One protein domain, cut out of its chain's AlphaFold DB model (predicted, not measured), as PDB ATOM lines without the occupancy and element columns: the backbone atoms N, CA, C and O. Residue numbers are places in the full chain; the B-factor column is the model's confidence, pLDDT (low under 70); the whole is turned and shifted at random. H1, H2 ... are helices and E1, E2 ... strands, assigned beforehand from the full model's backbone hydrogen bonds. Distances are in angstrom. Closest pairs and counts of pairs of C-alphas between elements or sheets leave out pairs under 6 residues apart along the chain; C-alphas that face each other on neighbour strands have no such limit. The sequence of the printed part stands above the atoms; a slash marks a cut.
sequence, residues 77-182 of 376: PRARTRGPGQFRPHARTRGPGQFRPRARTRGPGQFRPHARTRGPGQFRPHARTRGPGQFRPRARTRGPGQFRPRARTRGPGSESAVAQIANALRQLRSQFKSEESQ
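Overview. This is residues 77 to 182 of the 376 residues of an uncharacterized protein of Macaca mulatta (UniProt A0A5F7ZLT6). The chain winds in three flat, elongated turns stacked one on the next, a solenoid whose turns hold E1, E2, E3, then E4, E5, E6, then E7, E8, E9. The long helix H1 runs lengthwise along the last turn and caps that end of the stack. The printed part has 106 residues, with nine named strands, E1 to E9, followed by H1; the class is mixed, helices and strands. The strands form three parallel sheets, in the orders E1, E4, E7; E2, E5, E8; and E3, E6, E9. The whole is compact, with a radius of gyration of the C-alphas of 14.1 A, and elongated, spanning 46 by 24 by 14 A.

Arrangement. Start at E1, residues 85 to 87, and you will find its parallel neighbour E4 at residues 109 to 111; N 87 and O 110 are 2.8 A apart, within hydrogen-bond range. E7, residues 133 to 135, is the next parallel neighbour, with N 111 and O 134 2.9 A apart. E1 runs on into E2, residues 90 to 94, at 5 degrees. Beside E2 is E5, residues 114 to 118, with N 93 and O 116 2.8 A apart; then comes E8, residues 138 to 142, with N 115 and O 138 2.9 A apart. The third sheet holds E3, residues 97 to 99, E6, residues 121 to 123, and E9, residues 145 to 147; look for N 99 and O 122, 2.8 A apart, and N 123 and O 146, 2.8 A apart. The second and third sheets form a sandwich, two sheets face to face, their facing parts 7.8 A centre to centre. H1, residues 158 to 180, touches E7, the closest C-alphas being those of Phe 135 and Ala 161, 5.1 A apart. It touches E8 at Arg 138 and Ala 168, their closest C-alphas, 5.9 A apart. H1 and E9 are near each other. In H1, 18 of 19 O i to N i+4 pairs are within hydrogen-bond range.

Along the chain. Find C-alpha 85 at (101.984, 136.788, 107.589), where E1 begins. E2, E5 and E8 measure 14.0 A, 13.9 A and 13.7 A from first to last C-alpha. From C-alpha 158 at (88.403, 146.186, 109.164), H1 runs 33.5 A to C-alpha 180 at (69.720, 128.161, 88.064).

Size, cuts and confidence. The C-alphas farthest apart are those of Gly 83 and Gln 182, 47.1 A. The printed part has no cut, and no link is long. The model's mean pLDDT over the printed part is 75.4; 28 residues are under 70, among them residues 141 to 145, 153 to 161 and 175 to 182.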
ATOM      1  N   PRO A  77      93.615 123.217 106.090       78.19
ATOM      2  CA  PRO A  77      94.834 123.977 106.407       78.19
ATOM      3  C   PRO A  77      94.651 125.027 107.508       78.19
ATOM      4  O   PRO A  77      93.573 125.591 107.679       78.19
ATOM      5  N   ARG A  78      95.704 125.277 108.298       85.81
ATOM      6  CA  ARG A  78      95.599 126.053 109.550       85.81
ATOM      7  C   ARG A  78      96.865 126.855 109.848       85.81
ATOM      8  O   ARG A  78      97.818 126.270 110.358       85.81
ATOM      9  N   ALA A  79      96.858 128.159 109.575       81.94
ATOM     10  CA  ALA A  79      97.944 129.101 109.840       81.94
ATOM     11  C   ALA A  79      97.859 129.811 111.188       81.94
ATOM     12  O   ALA A  79      96.779 130.041 111.731       81.94
ATOM     13  N   ARG A  80      99.041 130.165 111.702       82.12
ATOM     14  CA  ARG A  80      99.259 131.048 112.846       82.12
ATOM     15  C   ARG A  80     100.559 131.812 112.582       82.12
ATOM     16  O   ARG A  80     101.552 131.137 112.353       82.12
ATOM     17  N   THR A  81     100.570 133.140 112.667       78.00
ATOM     18  CA  THR A  81     101.755 134.007 112.498       78.00
ATOM     19  C   THR A  81     101.766 135.122 113.558       78.00
ATOM     20  O   THR A  81     100.718 135.489 114.091       78.00
ATOM     21  N   ARG A  82     102.959 135.604 113.921       74.50
ATOM     22  CA  ARG A  82     103.223 136.794 114.754       74.50
ATOM     23  C   ARG A  82     104.335 137.542 114.016       74.50
ATOM     24  O   ARG A  82     105.318 136.875 113.720       74.50
ATOM     25  N   GLY A  83     104.178 138.823 113.715       78.44
ATOM     26  CA  GLY A  83     104.898 139.468 112.612       78.44
ATOM     27  C   GLY A  83     104.167 139.269 111.271       78.44
ATOM     28  O   GLY A  83     103.118 138.607 111.245       78.44
ATOM     29  N   PRO A  84     104.691 139.831 110.165       79.19
ATOM     30  CA  PRO A  84     104.061 139.781 108.843       79.19
ATOM     31  C   PRO A  84     103.677 138.355 108.418       79.19
ATOM     32  O   PRO A  84     104.443 137.414 108.613       79.19
ATOM     33  N   GLY A  85     102.488 138.143 107.844       68.25
ATOM     34  CA  GLY A  85     101.984 136.788 107.589       68.25
ATOM     35  C   GLY A  85     101.073 136.637 106.376       68.25
ATOM     36  O   GLY A  85      99.991 137.219 106.322       68.25
ATOM     37  N   GLN A  86     101.452 135.762 105.438       85.56
ATOM     38  CA  GLN A  86     100.641 135.426 104.262       85.56
ATOM     39  C   GLN A  86     100.164 133.973 104.293       85.56
ATOM     40  O   GLN A  86     100.962 133.056 104.104       85.56
ATOM     41  N   PHE A  87      98.852 133.758 104.421       84.62
ATOM     42  CA  PHE A  87      98.217 132.443 104.315       84.62
ATOM     43  C   PHE A  87      97.372 132.318 103.042       84.62
ATOM     44  O   PHE A  87      96.305 132.922 102.912       84.62
ATOM     45  N   ARG A  88      97.837 131.490 102.098       87.75
ATOM     46  CA  ARG A  88      97.226 131.296 100.771       87.75
ATOM     47  C   ARG A  88      96.880 129.812 100.531       87.75
ATOM     48  O   ARG A  88      97.600 129.131  99.802       87.75
ATOM     49  N   PRO A  89      95.835 129.262 101.184       81.12
ATOM     50  CA  PRO A  89      95.431 127.866 101.013       81.12
ATOM     51  C   PRO A  89      94.501 127.651  99.806       81.12
ATOM     52  O   PRO A  89      93.589 128.447  99.583       81.12
ATOM     53  N   HIS A  90      94.635 126.523  99.101       88.38
ATOM     54  CA  HIS A  90      93.781 126.196  97.947       88.38
ATOM     55  C   HIS A  90      93.225 124.751  97.931       88.38
ATOM     56  O   HIS A  90      93.985 123.785  97.904       88.38
ATOM     57  N   ALA A  91      91.897 124.590  97.874       81.88
ATOM     58  CA  ALA A  91      91.230 123.313  97.570       81.88
ATOM     59  C   ALA A  91      90.763 123.241  96.106       81.88
ATOM     60  O   ALA A  91      90.227 124.223  95.590       81.88
ATOM     61  N   ARG A  92      90.858 122.064  95.479       84.12
ATOM     62  CA  ARG A  92      90.019 121.674  94.327       84.12
ATOM     63  C   ARG A  92      89.406 120.301  94.600       84.12
ATOM     64  O   ARG A  92      90.180 119.413  94.928       84.12
ATOM     65  N   THR A  93      88.098 120.129  94.414       78.25
ATOM     66  CA  THR A  93      87.334 118.888  94.654       78.25
ATOM     67  C   THR A  93      86.321 118.645  93.515       78.25
ATOM     68  O   THR A  93      85.726 119.603  93.031       78.25
ATOM     69  N   ARG A  94      86.123 117.398  93.055       77.12
ATOM     70  CA  ARG A  94      85.045 116.990  92.117       77.12
ATOM     71  C   ARG A  94      84.208 115.836  92.707       77.12
ATOM     72  O   ARG A  94      84.268 114.722  92.203       77.12
ATOM     73  N   GLY A  95      83.551 116.099  93.828       79.56
ATOM     74  CA  GLY A  95      82.679 115.222  94.612       79.56
ATOM     75  C   GLY A  95      82.360 115.906  95.953       79.56
ATOM     76  O   GLY A  95      82.614 117.108  96.079       79.56
ATOM     77  N   PRO A  96      81.864 115.189  96.976       81.62
ATOM     78  CA  PRO A  96      81.597 115.763  98.299       81.62
ATOM     79  C   PRO A  96      82.832 116.455  98.920       81.62
ATOM     80  O   PRO A  96      83.838 115.819  99.230       81.62
ATOM     81  N   GLY A  97      82.808 117.781  99.085       68.06
ATOM     82  CA  GLY A  97      84.013 118.601  99.258       68.06
ATOM     83  C   GLY A  97      83.994 119.574 100.433       68.06
ATOM     84  O   GLY A  97      83.379 120.634 100.356       68.06
ATOM     85  N   GLN A  98      84.774 119.305 101.487       85.12
ATOM     86  CA  GLN A  98      84.926 120.225 102.624       85.12
ATOM     87  C   GLN A  98      86.259 120.989 102.589       85.12
ATOM     88  O   GLN A  98      87.318 120.409 102.820       85.12
ATOM     89  N   PHE A  99      86.223 122.313 102.423       85.12
ATOM     90  CA  PHE A  99      87.377 123.196 102.601       85.12
ATOM     91  C   PHE A  99      87.211 124.076 103.847       85.12
ATOM     92  O   PHE A  99      86.376 124.978 103.901       85.12
ATOM     93  N   ARG A 100      88.037 123.829 104.869       87.00
ATOM     94  CA  ARG A 100      87.962 124.510 106.175       87.00
ATOM     95  C   ARG A 100      89.310 125.163 106.553       87.00
ATOM     96  O   ARG A 100      89.975 124.676 107.474       87.00
ATOM     97  N   PRO A 101      89.760 126.219 105.841       82.25
ATOM     98  CA  PRO A 101      91.020 126.905 106.124       82.25
ATOM     99  C   PRO A 101      90.890 127.873 107.310       82.25
ATOM    100  O   PRO A 101      89.884 128.572 107.432       82.25
ATOM    101  N   ARG A 102      91.914 127.976 108.166       88.25
ATOM    102  CA  ARG A 102      91.923 128.929 109.298       88.25
ATOM    103  C   ARG A 102      93.230 129.714 109.414       88.25
ATOM    104  O   ARG A 102      94.281 129.087 109.469       88.25
ATOM    105  N   ALA A 103      93.166 131.040 109.481       83.56
ATOM    106  CA  ALA A 103      94.291 131.948 109.718       83.56
ATOM    107  C   ALA A 103      94.261 132.512 111.147       83.56
ATOM    108  O   ALA A 103      93.184 132.712 111.712       83.56
ATOM    109  N   ARG A 104      95.429 132.857 111.696       84.81
ATOM    110  CA  ARG A 104      95.551 133.781 112.834       84.81
ATOM    111  C   ARG A 104      96.850 134.575 112.705       84.81
ATOM    112  O   ARG A 104      97.904 133.955 112.769       84.81
ATOM    113  N   THR A 105      96.790 135.893 112.582       80.75
ATOM    114  CA  THR A 105      97.978 136.762 112.480       80.75
ATOM    115  C   THR A 105      97.951 137.830 113.580       80.75
ATOM    116  O   THR A 105      96.879 138.273 113.994       80.75
ATOM    117  N   ARG A 106      99.126 138.211 114.088       78.19
ATOM    118  CA  ARG A 106      99.369 139.453 114.844       78.19
ATOM    119  C   ARG A 106     100.453 140.218 114.076       78.19
ATOM    120  O   ARG A 106     101.491 139.611 113.830       78.19
ATOM    121  N   GLY A 107     100.214 141.470 113.700       80.12
ATOM    122  CA  GLY A 107     100.972 142.186 112.665       80.12
ATOM    123  C   GLY A 107     100.337 142.041 111.268       80.12
ATOM    124  O   GLY A 107      99.314 141.355 111.140       80.12
ATOM    125  N   PRO A 108     100.925 142.660 110.224       81.19
ATOM    126  CA  PRO A 108     100.361 142.707 108.872       81.19
ATOM    127  C   PRO A 108     100.001 141.324 108.304       81.19
ATOM    128  O   PRO A 108     100.831 140.413 108.268       81.19
ATOM    129  N   GLY A 109      98.752 141.133 107.865       69.69
ATOM    130  CA  GLY A 109      98.200 139.803 107.591       69.69
ATOM    131  C   GLY A 109      97.355 139.686 106.322       69.69
ATOM    132  O   GLY A 109      96.276 140.264 106.233       69.69
ATOM    133  N   GLN A 110      97.769 138.830 105.383       85.44
ATOM    134  CA  GLN A 110      96.950 138.445 104.225       85.44
ATOM    135  C   GLN A 110      96.415 137.015 104.361       85.44
ATOM    136  O   GLN A 110      97.184 136.054 104.431       85.44
ATOM    137  N   PHE A 111      95.092 136.846 104.300       85.00
ATOM    138  CA  PHE A 111      94.438 135.543 104.180       85.00
ATOM    139  C   PHE A 111      93.647 135.463 102.870       85.00
ATOM    140  O   PHE A 111      92.628 136.126 102.695       85.00
ATOM    141  N   ARG A 112      94.117 134.632 101.933       87.25
ATOM    142  CA  ARG A 112      93.536 134.494 100.582       87.25
ATOM    143  C   ARG A 112      93.172 133.022 100.303       87.25
ATOM    144  O   ARG A 112      93.910 132.344  99.586       87.25
ATOM    145  N   PRO A 113      92.112 132.473 100.936       82.00
ATOM    146  CA  PRO A 113      91.691 131.085 100.747       82.00
ATOM    147  C   PRO A 113      90.831 130.904  99.489       82.00
ATOM    148  O   PRO A 113      89.871 131.647  99.288       82.00
ATOM    149  N   HIS A 114      91.116 129.874  98.688       88.19
ATOM    150  CA  HIS A 114      90.395 129.604  97.435       88.19
ATOM    151  C   HIS A 114      89.893 128.149  97.313       88.19
ATOM    152  O   HIS A 114      90.681 127.198  97.304       88.19
ATOM    153  N   ALA A 115      88.572 127.979  97.214       80.50
ATOM    154  CA  ALA A 115      87.886 126.710  96.963       80.50
ATOM    155  C   ALA A 115      87.465 126.591  95.494       80.50
ATOM    156  O   ALA A 115      86.991 127.566  94.914       80.50
ATOM    157  N   ARG A 116      87.522 125.380  94.933       82.75
ATOM    158  CA  ARG A 116      86.639 124.975  93.829       82.75
ATOM    159  C   ARG A 116      86.092 123.579  94.110       82.75
ATOM    160  O   ARG A 116      86.894 122.672  94.327       82.75
ATOM    161  N   THR A 117      84.776 123.416  94.087       74.00
ATOM    162  CA  THR A 117      84.089 122.132  94.280       74.00
ATOM    163  C   THR A 117      83.117 121.893  93.117       74.00
ATOM    164  O   THR A 117      82.504 122.835  92.625       74.00
ATOM    165  N   ARG A 118      82.981 120.650  92.660       75.88
ATOM    166  CA  ARG A 118      81.827 120.169  91.880       75.88
ATOM    167  C   ARG A 118      81.182 119.049  92.698       75.88
ATOM    168  O   ARG A 118      81.939 118.204  93.167       75.88
ATOM    169  N   GLY A 119      79.867 119.059  92.890       75.44
ATOM    170  CA  GLY A 119      79.172 118.230  93.884       75.44
ATOM    171  C   GLY A 119      79.121 118.876  95.285       75.44
ATOM    172  O   GLY A 119      79.693 119.954  95.480       75.44
ATOM    173  N   PRO A 120      78.461 118.235  96.271       77.94
ATOM    174  CA  PRO A 120      78.116 118.850  97.558       77.94
ATOM    175  C   PRO A 120      79.303 119.480  98.307       77.94
ATOM    176  O   PRO A 120      80.271 118.806  98.660       77.94
ATOM    177  N   GLY A 121      79.251 120.787  98.563       63.72
ATOM    178  CA  GLY A 121      80.392 121.595  98.996       63.72
ATOM    179  C   GLY A 121      80.209 122.317 100.332       63.72
ATOM    180  O   GLY A 121      79.159 122.875 100.636       63.72
ATOM    181  N   GLN A 122      81.280 122.401 101.126       82.56
ATOM    182  CA  GLN A 122      81.349 123.277 102.301       82.56
ATOM    183  C   GLN A 122      82.644 124.092 102.308       82.56
ATOM    184  O   GLN A 122      83.722 123.549 102.562       82.56
ATOM    185  N   PHE A 123      82.547 125.410 102.125       82.25
ATOM    186  CA  PHE A 123      83.663 126.342 102.288       82.25
ATOM    187  C   PHE A 123      83.478 127.180 103.556       82.25
ATOM    188  O   PHE A 123      82.647 128.084 103.616       82.25
ATOM    189  N   ARG A 124      84.273 126.896 104.594       84.38
ATOM    190  CA  ARG A 124      84.217 127.611 105.884       84.38
ATOM    191  C   ARG A 124      85.576 128.248 106.231       84.38
ATOM    192  O   ARG A 124      86.305 127.696 107.066       84.38
ATOM    193  N   PRO A 125      85.976 129.354 105.563       78.56
ATOM    194  CA  PRO A 125      87.233 130.049 105.831       78.56
ATOM    195  C   PRO A 125      87.137 130.973 107.049       78.56
ATOM    196  O   PRO A 125      86.218 131.781 107.143       78.56
ATOM    197  N   HIS A 126      88.121 130.910 107.954       85.50
ATOM    198  CA  HIS A 126      88.167 131.788 109.130       85.50
ATOM    199  C   HIS A 126      89.486 132.572 109.242       85.50
ATOM    200  O   HIS A 126      90.541 131.962 109.406       85.50
ATOM    201  N   ALA A 127      89.424 133.905 109.192       80.25
ATOM    202  CA  ALA A 127      90.514 134.827 109.525       80.25
ATOM    203  C   ALA A 127      90.408 135.315 110.980       80.25
ATOM    204  O   ALA A 127      89.301 135.547 111.469       80.25
ATOM    205  N   ARG A 128      91.547 135.561 111.637       82.31
ATOM    206  CA  ARG A 128      91.651 136.456 112.804       82.31
ATOM    207  C   ARG A 128      92.956 137.249 112.708       82.31
ATOM    208  O   ARG A 128      94.019 136.633 112.769       82.31
ATOM    209  N   THR A 129      92.887 138.569 112.591       75.56
ATOM    210  CA  THR A 129      94.052 139.459 112.453       75.56
ATOM    211  C   THR A 129      94.009 140.540 113.536       75.56
ATOM    212  O   THR A 129      92.932 140.989 113.924       75.56
ATOM    213  N   ARG A 130      95.174 140.932 114.058       76.50
ATOM    214  CA  ARG A 130      95.379 142.168 114.834       76.50
ATOM    215  C   ARG A 130      96.496 142.949 114.137       76.50
ATOM    216  O   ARG A 130      97.541 142.341 113.903       76.50
ATOM    217  N   GLY A 131      96.273 144.217 113.811       74.38
ATOM    218  CA  GLY A 131      97.065 144.980 112.837       74.38
ATOM    219  C   GLY A 131      96.515 144.854 111.402       74.38
ATOM    220  O   GLY A 131      95.551 144.107 111.194       74.38
ATOM    221  N   PRO A 132      97.120 145.551 110.418       75.94
ATOM    222  CA  PRO A 132      96.602 145.665 109.052       75.94
ATOM    223  C   PRO A 132      96.270 144.320 108.392       75.94
ATOM    224  O   PRO A 132      97.099 143.404 108.359       75.94
ATOM    225  N   GLY A 133      95.045 144.174 107.876       65.88
ATOM    226  CA  GLY A 133      94.502 142.866 107.499       65.88
ATOM    227  C   GLY A 133      93.717 142.837 106.190       65.88
ATOM    228  O   GLY A 133      92.774 143.592 106.011       65.88
ATOM    229  N   GLN A 134      94.030 141.880 105.309       79.88
ATOM    230  CA  GLN A 134      93.212 141.571 104.128       79.88
ATOM    231  C   GLN A 134      92.672 140.139 104.181       79.88
ATOM    232  O   GLN A 134      93.424 139.180 104.401       79.88
ATOM    233  N   PHE A 135      91.378 139.975 103.910       79.88
ATOM    234  CA  PHE A 135      90.706 138.679 103.852       79.88
ATOM    235  C   PHE A 135      89.931 138.544 102.545       79.88
ATOM    236  O   PHE A 135      88.777 138.939 102.462       79.88
ATOM    237  N   ARG A 136      90.549 137.920 101.536       83.19
ATOM    238  CA  ARG A 136      89.941 137.701 100.212       83.19
ATOM    239  C   ARG A 136      89.564 136.219 100.028       83.19
ATOM    240  O   ARG A 136      90.329 135.490  99.386       83.19
ATOM    241  N   PRO A 137      88.457 135.725 100.623       77.19
ATOM    242  CA  PRO A 137      87.964 134.378 100.365       77.19
ATOM    243  C   PRO A 137      87.352 134.292  98.967       77.19
ATOM    244  O   PRO A 137      86.694 135.219  98.510       77.19
ATOM    245  N   ARG A 138      87.523 133.156  98.290       82.31
ATOM    246  CA  ARG A 138      86.780 132.837  97.062       82.31
ATOM    247  C   ARG A 138      86.389 131.362  97.055       82.31
ATOM    248  O   ARG A 138      87.239 130.505  97.290       82.31
ATOM    249  N   ALA A 139      85.134 131.056  96.751       73.69
ATOM    250  CA  ALA A 139      84.721 129.726  96.313       73.69
ATOM    251  C   ALA A 139      84.100 129.798  94.923       73.69
ATOM    252  O   ALA A 139      83.640 130.854  94.492       73.69
ATOM    253  N   ARG A 140      84.090 128.640  94.267       76.62
ATOM    254  CA  ARG A 140      83.123 128.263  93.239       76.62
ATOM    255  C   ARG A 140      82.641 126.853  93.588       76.62
ATOM    256  O   ARG A 140      83.492 125.989  93.828       76.62
ATOM    257  N   THR A 141      81.337 126.630  93.661       65.00
ATOM    258  CA  THR A 141      80.732 125.314  93.920       65.00
ATOM    259  C   THR A 141      79.695 125.080  92.836       65.00
ATOM    260  O   THR A 141      78.874 125.961  92.643       65.00
ATOM    261  N   ARG A 142      79.733 123.925  92.163       69.94
ATOM    262  CA  ARG A 142      78.613 123.452  91.335       69.94
ATOM    263  C   ARG A 142      77.799 122.442  92.130       69.94
ATOM    264  O   ARG A 142      78.393 121.466  92.602       69.94
ATOM    265  N   GLY A 143      76.500 122.678  92.279       68.19
ATOM    266  CA  GLY A 143      75.605 121.919  93.163       68.19
ATOM    267  C   GLY A 143      75.625 122.375  94.639       68.19
ATOM    268  O   GLY A 143      76.321 123.337  94.982       68.19
ATOM    269  N   PRO A 144      74.880 121.682  95.528       69.31
ATOM    270  CA  PRO A 144      74.594 122.088  96.912       69.31
ATOM    271  C   PRO A 144      75.804 122.611  97.705       69.31
ATOM    272  O   PRO A 144      76.779 121.886  97.915       69.31
ATOM    273  N   GLY A 145      75.772 123.869  98.166       62.97
ATOM    274  CA  GLY A 145      76.990 124.573  98.591       62.97
ATOM    275  C   GLY A 145      76.850 125.512  99.790       62.97
ATOM    276  O   GLY A 145      76.340 126.618  99.671       62.97
ATOM    277  N   GLN A 146      77.447 125.158 100.934       77.56
ATOM    278  CA  GLN A 146      77.527 126.055 102.096       77.56
ATOM    279  C   GLN A 146      78.812 126.897 102.104       77.56
ATOM    280  O   GLN A 146      79.899 126.390 102.414       77.56
ATOM    281  N   PHE A 147      78.691 128.208 101.888       78.19
ATOM    282  CA  PHE A 147      79.748 129.183 102.170       78.19
ATOM    283  C   PHE A 147      79.492 129.883 103.512       78.19
ATOM    284  O   PHE A 147      78.454 130.502 103.706       78.19
ATOM    285  N   ARG A 148      80.431 129.782 104.461       80.69
ATOM    286  CA  ARG A 148      80.361 130.496 105.754       80.69
ATOM    287  C   ARG A 148      81.719 131.144 106.081       80.69
ATOM    288  O   ARG A 148      82.509 130.546 106.824       80.69
ATOM    289  N   PRO A 149      82.043 132.312 105.490       76.38
ATOM    290  CA  PRO A 149      83.266 133.057 105.778       76.38
ATOM    291  C   PRO A 149      83.178 133.776 107.127       76.38
ATOM    292  O   PRO A 149      82.114 134.251 107.507       76.38
ATOM    293  N   ARG A 150      84.297 133.888 107.855       81.88
ATOM    294  CA  ARG A 150      84.394 134.730 109.063       81.88
ATOM    295  C   ARG A 150      85.770 135.384 109.178       81.88
ATOM    296  O   ARG A 150      86.746 134.690 109.464       81.88
ATOM    297  N   ALA A 151      85.864 136.701 109.028       76.06
ATOM    298  CA  ALA A 151      87.005 137.472 109.530       76.06
ATOM    299  C   ALA A 151      86.710 138.030 110.925       76.06
ATOM    300  O   ALA A 151      85.559 138.152 111.329       76.06
ATOM    301  N   ARG A 152      87.781 138.362 111.648       77.56
ATOM    302  CA  ARG A 152      87.799 139.362 112.719       77.56
ATOM    303  C   ARG A 152      89.140 140.086 112.599       77.56
ATOM    304  O   ARG A 152      90.171 139.447 112.818       77.56
ATOM    305  N   THR A 153      89.117 141.352 112.207       67.75
ATOM    306  CA  THR A 153      90.286 142.243 112.127       67.75
ATOM    307  C   THR A 153      90.154 143.280 113.246       67.75
ATOM    308  O   THR A 153      89.037 143.644 113.599       67.75
ATOM    309  N   ARG A 154      91.269 143.713 113.840       69.38
ATOM    310  CA  ARG A 154      91.343 144.889 114.725       69.38
ATOM    311  C   ARG A 154      92.529 145.735 114.255       69.38
ATOM    312  O   ARG A 154      93.613 145.164 114.104       69.38
ATOM    313  N   GLY A 155      92.315 147.028 114.025       63.62
ATOM    314  CA  GLY A 155      93.218 147.910 113.272       63.62
ATOM    315  C   GLY A 155      92.834 148.033 111.783       63.62
ATOM    316  O   GLY A 155      91.898 147.349 111.353       63.62
ATOM    317  N   PRO A 156      93.549 148.869 111.002       60.75
ATOM    318  CA  PRO A 156      93.168 149.258 109.640       60.75
ATOM    319  C   PRO A 156      92.871 148.087 108.686       60.75
ATOM    320  O   PRO A 156      93.527 147.039 108.711       60.75
ATOM    321  N   GLY A 157      91.871 148.264 107.820       57.03
ATOM    322  CA  GLY A 157      91.374 147.205 106.931       57.03
ATOM    323  C   GLY A 157      90.309 146.288 107.552       57.03
ATOM    324  O   GLY A 157      90.032 145.213 107.012       57.03
ATOM    325  N   SER A 158      89.684 146.705 108.657       61.84
ATOM    326  CA  SER A 158      88.403 146.186 109.164       61.84
ATOM    327  C   SER A 158      87.340 146.153 108.060       61.84
ATOM    328  O   SER A 158      86.918 145.065 107.656       61.84
ATOM    329  N   GLU A 159      86.983 147.315 107.510       62.00
ATOM    330  CA  GLU A 159      86.037 147.469 106.395       62.00
ATOM    331  C   GLU A 159      86.489 146.690 105.167       62.00
ATOM    332  O   GLU A 159      85.710 145.940 104.589       62.00
ATOM    333  N   SER A 160      87.775 146.778 104.811       69.12
ATOM    334  CA  SER A 160      88.338 146.038 103.678       69.12
ATOM    335  C   SER A 160      88.075 144.529 103.804       69.12
ATOM    336  O   SER A 160      87.751 143.871 102.815       69.12
ATOM    337  N   ALA A 161      88.122 143.964 105.016       64.44
ATOM    338  CA  ALA A 161      87.761 142.569 105.266       64.44
ATOM    339  C   ALA A 161      86.240 142.300 105.246       64.44
ATOM    340  O   ALA A 161      85.843 141.197 104.864       64.44
ATOM    341  N   VAL A 162      85.392 143.267 105.618       71.56
ATOM    342  CA  VAL A 162      83.920 143.175 105.512       71.56
ATOM    343  C   VAL A 162      83.477 143.267 104.050       71.56
ATOM    344  O   VAL A 162      82.817 142.352 103.558       71.56
ATOM    345  N   ALA A 163      83.931 144.275 103.306       75.94
ATOM    346  CA  ALA A 163      83.684 144.440 101.876       75.94
ATOM    347  C   ALA A 163      84.197 143.240 101.059       75.94
ATOM    348  O   ALA A 163      83.519 142.765 100.150       75.94
ATOM    349  N   GLN A 164      85.354 142.662 101.411       74.38
ATOM    350  CA  GLN A 164      85.852 141.439 100.764       74.38
ATOM    351  C   GLN A 164      85.033 140.179 101.124       74.38
ATOM    352  O   GLN A 164      85.003 139.241 100.325       74.38
ATOM    353  N   ILE A 165      84.324 140.148 102.262       74.44
ATOM    354  CA  ILE A 165      83.309 139.119 102.563       74.44
ATOM    355  C   ILE A 165      82.038 139.365 101.747       74.44
ATOM    356  O   ILE A 165      81.572 138.439 101.086       74.44
ATOM    357  N   ALA A 166      81.509 140.590 101.752       76.88
ATOM    358  CA  ALA A 166      80.308 140.966 101.011       76.88
ATOM    359  C   ALA A 166      80.476 140.697  99.508       76.88
ATOM    360  O   ALA A 166      79.629 140.058  98.892       76.88
ATOM    361  N   ASN A 167      81.619 141.062  98.926       81.12
ATOM    362  CA  ASN A 167      81.929 140.793  97.522       81.12
ATOM    363  C   ASN A 167      82.112 139.295  97.235       81.12
ATOM    364  O   ASN A 167      81.721 138.834  96.165       81.12
ATOM    365  N   ALA A 168      82.636 138.506  98.178       73.56
ATOM    366  CA  ALA A 168      82.702 137.050  98.032       73.56
ATOM    367  C   ALA A 168      81.324 136.370  98.145       73.56
ATOM    368  O   ALA A 168      81.108 135.343  97.505       73.56
ATOM    369  N   LEU A 169      80.398 136.935  98.931       79.75
ATOM    370  CA  LEU A 169      78.999 136.504  99.012       79.75
ATOM    371  C   LEU A 169      78.233 136.892  97.737       79.75
ATOM    372  O   LEU A 169      77.637 136.017  97.114       79.75
ATOM    373  N   ARG A 170      78.331 138.153  97.282       78.44
ATOM    374  CA  ARG A 170      77.745 138.630  96.014       78.44
ATOM    375  C   ARG A 170      78.217 137.792  94.823       78.44
ATOM    376  O   ARG A 170      77.385 137.283  94.082       78.44
ATOM    377  N   GLN A 171      79.527 137.540  94.704       74.38
ATOM    378  CA  GLN A 171      80.091 136.695  93.642       74.38
ATOM    379  C   GLN A 171      79.645 135.227  93.700       74.38
ATOM    380  O   GLN A 171      79.805 134.531  92.703       74.38
ATOM    381  N   LEU A 172      79.136 134.723  94.829       67.62
ATOM    382  CA  LEU A 172      78.530 133.389  94.900       67.62
ATOM    383  C   LEU A 172      77.032 133.427  94.596       67.62
ATOM    384  O   LEU A 172      76.563 132.549  93.883       67.62
ATOM    385  N   ARG A 173      76.301 134.450  95.059       71.50
ATOM    386  CA  ARG A 173      74.877 134.627  94.727       71.50
ATOM    387  C   ARG A 173      74.672 134.779  93.215       71.50
ATOM    388  O   ARG A 173      73.744 134.184  92.684       71.50
ATOM    389  N   SER A 174      75.568 135.488  92.517       70.44
ATOM    390  CA  SER A 174      75.535 135.558  91.049       70.44
ATOM    391  C   SER A 174      75.895 134.231  90.372       70.44
ATOM    392  O   SER A 174      75.220 133.854  89.424       70.44
ATOM    393  N   GLN A 175      76.892 133.489  90.882       64.88
ATOM    394  CA  GLN A 175      77.249 132.161  90.352       64.88
ATOM    395  C   GLN A 175      76.102 131.147  90.461       64.88
ATOM    396  O   GLN A 175      75.943 130.342  89.551       64.88
ATOM    397  N   PHE A 176      75.317 131.177  91.543       58.91
ATOM    398  CA  PHE A 176      74.149 130.303  91.668       58.91
ATOM    399  C   PHE A 176      73.009 130.741  90.740       58.91
ATOM    400  O   PHE A 176      72.533 129.900  89.988       58.91
ATOM    401  N   LYS A 177      72.668 132.040  90.675       59.97
ATOM    402  CA  LYS A 177      71.660 132.546  89.718       59.97
ATOM    403  C   LYS A 177      71.957 132.148  88.262       59.97
ATOM    404  O   LYS A 177      71.038 131.802  87.535       59.97
ATOM    405  N   SER A 178      73.228 132.157  87.848       55.25
ATOM    406  CA  SER A 178      73.633 131.757  86.488       55.25
ATOM    407  C   SER A 178      73.661 130.244  86.227       55.25
ATOM    408  O   SER A 178      73.779 129.846  85.076       55.25
ATOM    409  N   GLU A 179      73.630 129.401  87.266       52.47
ATOM    410  CA  GLU A 179      73.485 127.940  87.108       52.47
ATOM    411  C   GLU A 179      72.008 127.507  87.257       52.47
ATOM    412  O   GLU A 179      71.617 126.490  86.698       52.47
ATOM    413  N   GLU A 180      71.180 128.311  87.932       52.38
ATOM    414  CA  GLU A 180      69.720 128.161  88.064       52.38
ATOM    415  C   GLU A 180      68.986 128.494  86.750       52.38
ATOM    416  O   GLU A 180      68.126 127.739  86.312       52.38
ATOM    417  N   SER A 181      69.417 129.535  86.026       51.41
ATOM    418  CA  SER A 181      68.903 129.872  84.685       51.41
ATOM    419  C   SER A 181      69.388 128.939  83.556       51.41
ATOM    420  O   SER A 181      69.321 129.317  82.388       51.41
ATOM    421  N   GLN A 182      69.966 127.777  83.882       46.72
ATOM    422  CA  GLN A 182      70.533 126.813  82.923       46.72
ATOM    423  C   GLN A 182      70.222 125.344  83.276       46.72
ATOM    424  O   GLN A 182      70.865 124.438  82.743       46.72
TER     425      GLN A 182